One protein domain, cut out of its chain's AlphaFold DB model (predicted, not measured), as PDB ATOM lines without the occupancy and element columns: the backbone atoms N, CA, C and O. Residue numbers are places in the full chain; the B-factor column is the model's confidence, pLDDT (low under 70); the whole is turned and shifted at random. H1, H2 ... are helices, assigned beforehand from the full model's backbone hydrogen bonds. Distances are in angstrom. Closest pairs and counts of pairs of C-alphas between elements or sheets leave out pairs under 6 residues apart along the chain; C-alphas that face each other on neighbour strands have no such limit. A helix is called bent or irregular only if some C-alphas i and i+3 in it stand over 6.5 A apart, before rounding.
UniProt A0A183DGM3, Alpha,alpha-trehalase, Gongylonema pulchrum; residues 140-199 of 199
ATOM      1  N   ILE A 140      45.540 -97.430 -19.332       78.00
ATOM      2  CA  ILE A 140      45.088 -98.719 -18.810       78.00
ATOM      3  C   ILE A 140      45.222 -99.820 -19.868       78.00
ATOM      4  O   ILE A 140      45.010 -99.614 -21.068       78.00
ATOM      5  N   GLU A 141      45.582-101.029 -19.438       68.12
ATOM      6  CA  GLU A 141      45.519-102.207 -20.304       68.12
ATOM      7  C   GLU A 141      44.049-102.615 -20.499       68.12
ATOM      8  O   GLU A 141      43.444-103.291 -19.672       68.12
ATOM      9  N   GLN A 142      43.451-102.152 -21.600       58.44
ATOM     10  CA  GLN A 142      42.011-102.273 -21.883       58.44
ATOM     11  C   GLN A 142      41.539-103.710 -22.191       58.44
ATOM     12  O   GLN A 142      40.346-103.998 -22.231       58.44
ATOM     13  N   PHE A 143      42.483-104.619 -22.404       51.91
ATOM     14  CA  PHE A 143      42.276-106.041 -22.634       51.91
ATOM     15  C   PHE A 143      43.290-106.711 -21.711       51.91
ATOM     16  O   PHE A 143      44.469-106.438 -21.855       51.91
ATOM     17  N   VAL A 144      42.913-107.451 -20.671       48.25
ATOM     18  CA  VAL A 144      42.823-108.918 -20.784       48.25
ATOM     19  C   VAL A 144      41.889-109.534 -19.732       48.25
ATOM     20  O   VAL A 144      41.492-110.685 -19.898       48.25
ATOM     21  N   PHE A 145      41.461-108.815 -18.693       52.31
ATOM     22  CA  PHE A 145      40.770-109.473 -17.588       52.31
ATOM     23  C   PHE A 145      39.415-108.838 -17.260       52.31
ATOM     24  O   PHE A 145      39.322-107.679 -16.883       52.31
ATOM     25  N   THR A 146      38.345-109.629 -17.386       56.84
ATOM     26  CA  THR A 146      36.991-109.303 -16.897       56.84
ATOM     27  C   THR A 146      36.907-109.263 -15.367       56.84
ATOM     28  O   THR A 146      35.859-108.910 -14.827       56.84
ATOM     29  N   GLN A 147      37.987-109.654 -14.681       65.25
ATOM     30  CA  GLN A 147      38.176-109.648 -13.232       65.25
ATOM     31  C   GLN A 147      39.662-109.457 -12.912       65.25
ATOM     32  O   GLN A 147      40.499-109.813 -13.730       65.25
ATOM     33  N   CYS A 148      40.032-108.953 -11.739       74.25
ATOM     34  CA  CYS A 148      41.452-108.810 -11.391       74.25
ATOM     35  C   CYS A 148      42.164-110.168 -11.422       74.25
ATOM     36  O   CYS A 148      41.537-111.177 -11.080       74.25
ATOM     37  N   PRO A 149      43.460-110.228 -11.784       75.62
ATOM     38  CA  PRO A 149      44.195-111.479 -11.721       75.62
ATOM     39  C   PRO A 149      44.109-112.076 -10.315       75.62
ATOM     40  O   PRO A 149      44.224-111.363  -9.312       75.62
ATOM     41  N   GLU A 150      43.891-113.384 -10.249       71.94
ATOM     42  CA  GLU A 150      43.789-114.100  -8.981       71.94
ATOM     43  C   GLU A 150      45.038-113.829  -8.122       71.94
ATOM     44  O   GLU A 150      46.166-113.844  -8.616       71.94
ATOM     45  N   GLY A 151      44.835-113.506  -6.843       74.19
ATOM     46  CA  GLY A 151      45.921-113.161  -5.919       74.19
ATOM     47  C   GLY A 151      46.399-111.701  -5.943       74.19
ATOM     48  O   GLY A 151      47.288-111.360  -5.167       74.19
ATOM     49  N   THR A 152      45.816-110.821  -6.771       75.69
ATOM     50  CA  THR A 152      46.134-109.373  -6.746       75.69
ATOM     51  C   THR A 152      45.341-108.579  -5.705       75.69
ATOM     52  O   THR A 152      45.824-107.553  -5.236       75.69
ATOM     53  N   MET A 153      44.165-109.064  -5.291       81.81
ATOM     54  CA  MET A 153      43.337-108.445  -4.249       81.81
ATOM     55  C   MET A 153      43.456-109.218  -2.929       81.81
ATOM     56  O   MET A 153      42.587-110.013  -2.589       81.81
ATOM     57  N   GLN A 154      44.556-109.021  -2.199       83.81
ATOM     58  CA  GLN A 154      44.831-109.769  -0.959       83.81
ATOM     59  C   GLN A 154      43.801-109.515   0.150       83.81
ATOM     60  O   GLN A 154      43.517-110.420   0.928       83.81
ATOM     61  N   ASP A 155      43.212-108.320   0.171       87.75
ATOM     62  CA  ASP A 155      42.218-107.912   1.169       87.75
ATOM     63  C   ASP A 155      40.771-108.193   0.721       87.75
ATOM     64  O   ASP A 155      39.820-107.720   1.343       87.75
ATOM     65  N   TRP A 156      40.577-108.912  -0.390       89.00
ATOM     66  CA  TRP A 156      39.241-109.228  -0.879       89.00
ATOM     67  C   TRP A 156      38.607-110.389  -0.115       89.00
ATOM     68  O   TRP A 156      39.153-111.489  -0.067       89.00
ATOM     69  N   GLU A 157      37.390-110.168   0.364       90.88
ATOM     70  CA  GLU A 157      36.522-111.187   0.947       90.88
ATOM     71  C   GLU A 157      35.210-111.214   0.162       90.88
ATOM     72  O   GLU A 157      34.627-110.161  -0.069       90.88
ATOM     73  N   ASP A 158      34.753-112.384  -0.291       89.56
ATOM     74  CA  ASP A 158      33.536-112.480  -1.113       89.56
ATOM     75  C   ASP A 158      32.261-112.147  -0.336       89.56
ATOM     76  O   ASP A 158      31.353-111.526  -0.883       89.56
ATOM     77  N   GLU A 159      32.223-112.505   0.945       91.75
ATOM     78  CA  GLU A 159      31.083-112.276   1.829       91.75
ATOM     79  C   GLU A 159      31.553-111.621   3.134       91.75
ATOM     80  O   GLU A 159      31.638-112.277   4.171       91.75
ATOM     81  N   PRO A 160      31.902-110.327   3.106       94.69
ATOM     82  CA  PRO A 160      32.437-109.675   4.287       94.69
ATOM     83  C   PRO A 160      31.377-109.554   5.385       94.69
ATOM     84  O   PRO A 160      30.254-109.095   5.144       94.69
ATOM     85  N   GLU A 161      31.752-109.904   6.620       95.75
ATOM     86  CA  GLU A 161      30.825-109.979   7.762       95.75
ATOM     87  C   GLU A 161      30.029-108.681   7.973       95.75
ATOM     88  O   GLU A 161      28.846-108.721   8.313       95.75
ATOM     89  N   TYR A 162      30.644-107.518   7.722       94.50
ATOM     90  CA  TYR A 162      29.991-106.217   7.888       94.50
ATOM     91  C   TYR A 162      28.873-105.954   6.864       94.50
ATOM     92  O   TYR A 162      27.949-105.202   7.172       94.50
ATOM     93  N   LEU A 163      28.923-106.569   5.675       96.38
ATOM     94  CA  LEU A 163      27.829-106.510   4.703       96.38
ATOM     95  C   LEU A 163      26.741-107.527   5.043       96.38
ATOM     96  O   LEU A 163      25.558-107.198   4.982       96.38
ATOM     97  N   ILE A 164      27.124-108.732   5.480       96.19
ATOM     98  CA  ILE A 164      26.171-109.755   5.942       96.19
ATOM     99  C   ILE A 164      25.351-109.239   7.134       96.19
ATOM    100  O   ILE A 164      24.155-109.512   7.229       96.19
ATOM    101  N   ALA A 165      25.981-108.464   8.020       97.31
ATOM    102  CA  ALA A 165      25.361-107.894   9.213       97.31
ATOM    103  C   ALA A 165      24.302-106.809   8.927       97.31
ATOM    104  O   ALA A 165      23.604-106.399   9.854       97.31
ATOM    105  N   ILE A 166      24.157-106.338   7.682       97.75
ATOM    106  CA  ILE A 166      23.089-105.400   7.308       97.75
ATOM    107  C   ILE A 166      21.738-106.099   7.508       97.75
ATOM    108  O   ILE A 166      21.455-107.097   6.849       97.75
ATOM    109  N   GLU A 167      20.901-105.584   8.415       97.75
ATOM    110  CA  GLU A 167      19.628-106.217   8.797       97.75
ATOM    111  C   GLU A 167      18.637-106.282   7.629       97.75
ATOM    112  O   GLU A 167      18.046-107.334   7.354       97.75
ATOM    113  N   ASP A 168      18.485-105.161   6.922       98.31
ATOM    114  CA  ASP A 168      17.561-105.039   5.804       98.31
ATOM    115  C   ASP A 168      18.029-105.902   4.613       98.31
ATOM    116  O   ASP A 168      19.152-105.731   4.126       98.31
ATOM    117  N   PRO A 169      17.200-106.849   4.134       97.31
ATOM    118  CA  PRO A 169      17.601-107.775   3.084       97.31
ATOM    119  C   PRO A 169      17.826-107.104   1.724       97.31
ATOM    120  O   PRO A 169      18.676-107.577   0.973       97.31
ATOM    121  N   GLU A 170      17.108-106.025   1.404       98.06
ATOM    122  CA  GLU A 170      17.276-105.304   0.139       98.06
ATOM    123  C   GLU A 170      18.567-104.482   0.160       98.06
ATOM    124  O   GLU A 170      19.346-104.528  -0.792       98.06
ATOM    125  N   LEU A 171      18.851-103.795   1.271       97.94
ATOM    126  CA  LEU A 171      20.099-103.045   1.435       97.94
ATOM    127  C   LEU A 171      21.320-103.963   1.495       97.94
ATOM    128  O   LEU A 171      22.361-103.621   0.936       97.94
ATOM    129  N   ARG A 172      21.196-105.132   2.133       97.94
ATOM    130  CA  ARG A 172      22.254-106.145   2.142       97.94
ATOM    131  C   ARG A 172      22.558-106.622   0.728       97.94
ATOM    132  O   ARG A 172      23.715-106.607   0.326       97.94
ATOM    133  N   GLN A 173      21.528-106.990  -0.032       97.00
ATOM    134  CA  GLN A 173      21.690-107.425  -1.418       97.00
ATOM    135  C   GLN A 173      22.327-106.328  -2.282       97.00
ATOM    136  O   GLN A 173      23.298-106.587  -2.986       97.00
ATOM    137  N   PHE A 174      21.850-105.089  -2.167       97.19
ATOM    138  CA  PHE A 174      22.421-103.948  -2.879       97.19
ATOM    139  C   PHE A 174      23.900-103.717  -2.536       97.19
ATOM    140  O   PHE A 174      24.721-103.485  -3.423       97.19
ATOM    141  N   ALA A 175      24.266-103.800  -1.254       97.19
ATOM    142  CA  ALA A 175      25.649-103.630  -0.829       97.19
ATOM    143  C   ALA A 175      26.554-104.761  -1.341       97.19
ATOM    144  O   ALA A 175      27.676-104.488  -1.761       97.19
ATOM    145  N   MET A 176      26.055-106.001  -1.375       96.12
ATOM    146  CA  MET A 176      26.756-107.142  -1.976       96.12
ATOM    147  C   MET A 176      26.952-106.962  -3.488       96.12
ATOM    148  O   MET A 176      28.042-107.206  -3.998       96.12
ATOM    149  N   GLU A 177      25.947-106.457  -4.208       94.88
ATOM    150  CA  GLU A 177      26.056-106.161  -5.645       94.88
ATOM    151  C   GLU A 177      27.079-105.056  -5.942       94.88
ATOM    152  O   GLU A 177      27.862-105.169  -6.890       94.88
ATOM    153  N   ILE A 178      27.113-103.997  -5.120       94.88
ATOM    154  CA  ILE A 178      28.166-102.974  -5.192       94.88
ATOM    155  C   ILE A 178      29.526-103.595  -4.903       94.88
ATOM    156  O   ILE A 178      30.484-103.296  -5.617       94.88
ATOM    157  N   HIS A 179      29.615-104.431  -3.865       93.44
ATOM    158  CA  HIS A 179      30.853-105.094  -3.489       93.44
ATOM    159  C   HIS A 179      31.408-105.855  -4.688       93.44
ATOM    160  O   HIS A 179      32.462-105.483  -5.183       93.44
ATOM    161  N   GLU A 180      30.643-106.769  -5.287       90.69
ATOM    162  CA  GLU A 180      31.048-107.531  -6.480       90.69
ATOM    163  C   GLU A 180      31.525-106.675  -7.665       90.69
ATOM    164  O   GLU A 180      32.323-107.134  -8.491       90.69
ATOM    165  N   GLN A 181      31.053-105.434  -7.787       90.38
ATOM    166  CA  GLN A 181      31.445-104.556  -8.880       90.38
ATOM    167  C   GLN A 181      32.938-104.191  -8.832       90.38
ATOM    168  O   GLN A 181      33.553-104.042  -9.889       90.38
ATOM    169  N   TRP A 182      33.562-104.124  -7.652       86.38
ATOM    170  CA  TRP A 182      34.991-103.814  -7.512       86.38
ATOM    171  C   TRP A 182      35.904-104.835  -8.205       86.38
ATOM    172  O   TRP A 182      36.894-104.439  -8.818       86.38
ATOM    173  N   LYS A 183      35.532-106.126  -8.218       82.19
ATOM    174  CA  LYS A 183      36.244-107.167  -8.987       82.19
ATOM    175  C   LYS A 183      36.250-106.890 -10.487       82.19
ATOM    176  O   LYS A 183      37.201-107.255 -11.168       82.19
ATOM    177  N   LYS A 184      35.186-106.267 -10.999       81.00
ATOM    178  CA  LYS A 184      34.996-105.960 -12.426       81.00
ATOM    179  C   LYS A 184      35.620-104.621 -12.828       81.00
ATOM    180  O   LYS A 184      35.879-104.412 -14.006       81.00
ATOM    181  N   LEU A 185      35.797-103.705 -11.872       82.12
ATOM    182  CA  LEU A 185      36.299-102.342 -12.102       82.12
ATOM    183  C   LEU A 185      37.804-102.188 -11.884       82.12
ATOM    184  O   LEU A 185      38.327-101.085 -12.030       82.12
ATOM    185  N   CYS A 186      38.518-103.241 -11.501       79.12
ATOM    186  CA  CYS A 186      39.962-103.128 -11.394       79.12
ATOM    187  C   CYS A 186      40.613-103.038 -12.773       79.12
ATOM    188  O   CYS A 186      40.218-103.695 -13.737       79.12
ATOM    189  N   HIS A 187      41.663-102.230 -12.833       76.88
ATOM    190  CA  HIS A 187      42.451-102.020 -14.031       76.88
ATOM    191  C   HIS A 187      43.919-102.251 -13.710       76.88
ATOM    192  O   HIS A 187      44.403-101.881 -12.638       76.88
ATOM    193  N   ILE A 188      44.632-102.850 -14.658       76.75
ATOM    194  CA  ILE A 188      46.088-102.898 -14.625       76.75
ATOM    195  C   ILE A 188      46.578-101.642 -15.337       76.75
ATOM    196  O   ILE A 188      46.284-101.415 -16.514       76.75
ATOM    197  N   VAL A 189      47.287-100.805 -14.586       79.00
ATOM    198  CA  VAL A 189      47.946 -99.615 -15.119       79.00
ATOM    199  C   VAL A 189      49.228-100.057 -15.807       79.00
ATOM    200  O   VAL A 189      49.989-100.855 -15.255       79.00
ATOM    201  N   LYS A 190      49.479 -99.530 -17.006       77.25
ATOM    202  CA  LYS A 190      50.688 -99.865 -17.755       77.25
ATOM    203  C   LYS A 190      51.958 -99.491 -16.974       77.25
ATOM    204  O   LYS A 190      51.987 -98.433 -16.334       77.25
ATOM    205  N   PRO A 191      53.039-100.289 -17.055       78.62
ATOM    206  CA  PRO A 191      54.295 -99.992 -16.363       78.62
ATOM    207  C   PRO A 191      54.867 -98.612 -16.696       78.62
ATOM    208  O   PRO A 191      55.392 -97.937 -15.810       78.62
ATOM    209  N   GLU A 192      54.730 -98.170 -17.952       74.25
ATOM    210  CA  GLU A 192      55.190 -96.846 -18.388       74.25
ATOM    211  C   GLU A 192      54.523 -95.722 -17.579       74.25
ATOM    212  O   GLU A 192      55.180 -94.764 -17.174       74.25
ATOM    213  N   VAL A 193      53.233 -95.875 -17.270       71.81
ATOM    214  CA  VAL A 193      52.458 -94.900 -16.494       71.81
ATOM    215  C   VAL A 193      52.839 -94.951 -15.018       71.81
ATOM    216  O   VAL A 193      53.036 -93.907 -14.402       71.81
ATOM    217  N   LEU A 194      53.051 -96.146 -14.459       70.06
ATOM    218  CA  LEU A 194      53.530 -96.302 -13.080       70.06
ATOM    219  C   LEU A 194      54.902 -95.645 -12.875       70.06
ATOM    220  O   LEU A 194      55.120 -94.957 -11.879       70.06
ATOM    221  N   SER A 195      55.815 -95.800 -13.838       63.81
ATOM    222  CA  SER A 195      57.143 -95.179 -13.774       63.81
ATOM    223  C   SER A 195      57.117 -93.647 -13.810       63.81
ATOM    224  O   SER A 195      58.019 -93.014 -13.265       63.81
ATOM    225  N   ALA A 196      56.077 -93.045 -14.394       58.22
ATOM    226  CA  ALA A 196      55.901 -91.595 -14.430       58.22
ATOM    227  C   ALA A 196      55.331 -91.024 -13.117       58.22
ATOM    228  O   ALA A 196      55.439 -89.824 -12.882       58.22
ATOM    229  N   ILE A 197      54.739 -91.866 -12.262       53.12
ATOM    230  CA  ILE A 197      54.124 -91.473 -10.981       53.12
ATOM    231  C   ILE A 197      55.124 -91.557  -9.809       53.12
ATOM    232  O   ILE A 197      54.946 -90.873  -8.807       53.12
ATOM    233  N   ILE A 198      56.169 -92.391  -9.911       44.00
ATOM    234  CA  ILE A 198      57.045 -92.762  -8.777       44.00
ATOM    235  C   ILE A 198      58.359 -91.941  -8.692       44.00
ATOM    236  O   ILE A 198      59.138 -92.152  -7.765       44.00
ATOM    237  N   ASN A 199      58.614 -90.980  -9.588       38.09
ATOM    238  CA  ASN A 199      59.836 -90.153  -9.543       38.09
ATOM    239  C   ASN A 199      59.643 -88.799  -8.859       38.09
ATOM    240  O   ASN A 199      58.665 -88.104  -9.207       38.09
TER     241      ASN A 199
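AT A GLANCE: This is residues 140 to 199 of the 199 residues of the protein "Alpha,alpha-trehalase" of Gongylonema pulchrum (UniProt A0A183DGM3). A single long helix, H2, lies along the longest axis of an open, elongated shape; the short helix H1 packs on part of its first half, and the small helix H3 lies beyond its last end, with residues 194 to 199 sticking out free. Before H1, a long stretch without a named element, residues 140 to 160, loops past the last end of H2 and then runs to H1. The printed part has 60 residues, with three named helices in the order H1, H2, H3 and no named strand; the class is all helix, but under half of the residues, 28 of 60, are in named elements. The whole is only just loose, close to extended, with a radius of gyration of the C-alphas of 15.4 A, and the C-alphas span 46 by 24 by 18 A along their three main axes.

HOW THE PARTS SIT: The longest helix is H2, residues 169 to 185. H1, residues 161 to 164, touches H2, with 4 pairs of C-alphas within 8 A. The closest C-alphas of the two are those of Leu 163 and Arg 172, 6.1 A apart, and the two centres are 11.2 A apart. H2 touches H1 with residues 172 to 176 alone. H3, residues 191 to 197, touches no helix. H2 and H3 are apart, though they follow each other in the chain, and H1 and H3 are apart as well. The three helices form no hairpin. In H3 every pair of O of residue i and N of residue i+4 is within hydrogen-bond range, in H2 10 of 13 such pairs are, and H1 is too short for such a pair, though its one pair of O of residue i and N of residue i+3 is within range.

IN THESE COORDINATES: H2 runs from Pro 169, with its C-alpha at (17.601, -107.775, 3.084), to Leu 185, with its C-alpha at (36.299, -102.342, -12.102). It has 17 residues and is 24.7 A long from first to last C-alpha. H1 comes before it, from Glu 161 to Ile 164, with C-alpha 161 at (30.825, -109.979, 7.762); it has 4 residues and is 5.0 A long. H3, the last helix, has 7 residues from Pro 191 to Ile 197 and is 10.1 A long, ending with C-alpha 197 at (54.124, -91.473, -10.981). No helix is bent or irregular. The stretch before H1, 21 residues from Ile 140 to Pro 160, holds no named element, and its C-alphas lie 7 to 17 A from the mean of all C-alphas; C-alpha 140 is at (45.088, -98.719, -18.810).

THE WHOLE: The two C-alphas farthest apart in the domain are those of Pro 169 and Asn 199, 47.5 A apart. The C-alphas of the first and last printed residues, Ile 140 and Asn 199, are 19.4 A apart. The outline is elongated. Residues 194 to 199 stand free, of which 194 to 197 belong to H3. The printed part has no cut, and it ends at residue 199, the chain's last residue. The link from H1 to H2, with 4 residues between them, is tight, and so is the link from H2 to H3, with 5 residues between them; no link between helices is long. The mean pLDDT of the printed part is 80.8. It is under 70 in 12 residues, namely 141 to 147 and 195 to 199. The mean pLDDT is 96 for H1, 93 for H2 and 67 for H3.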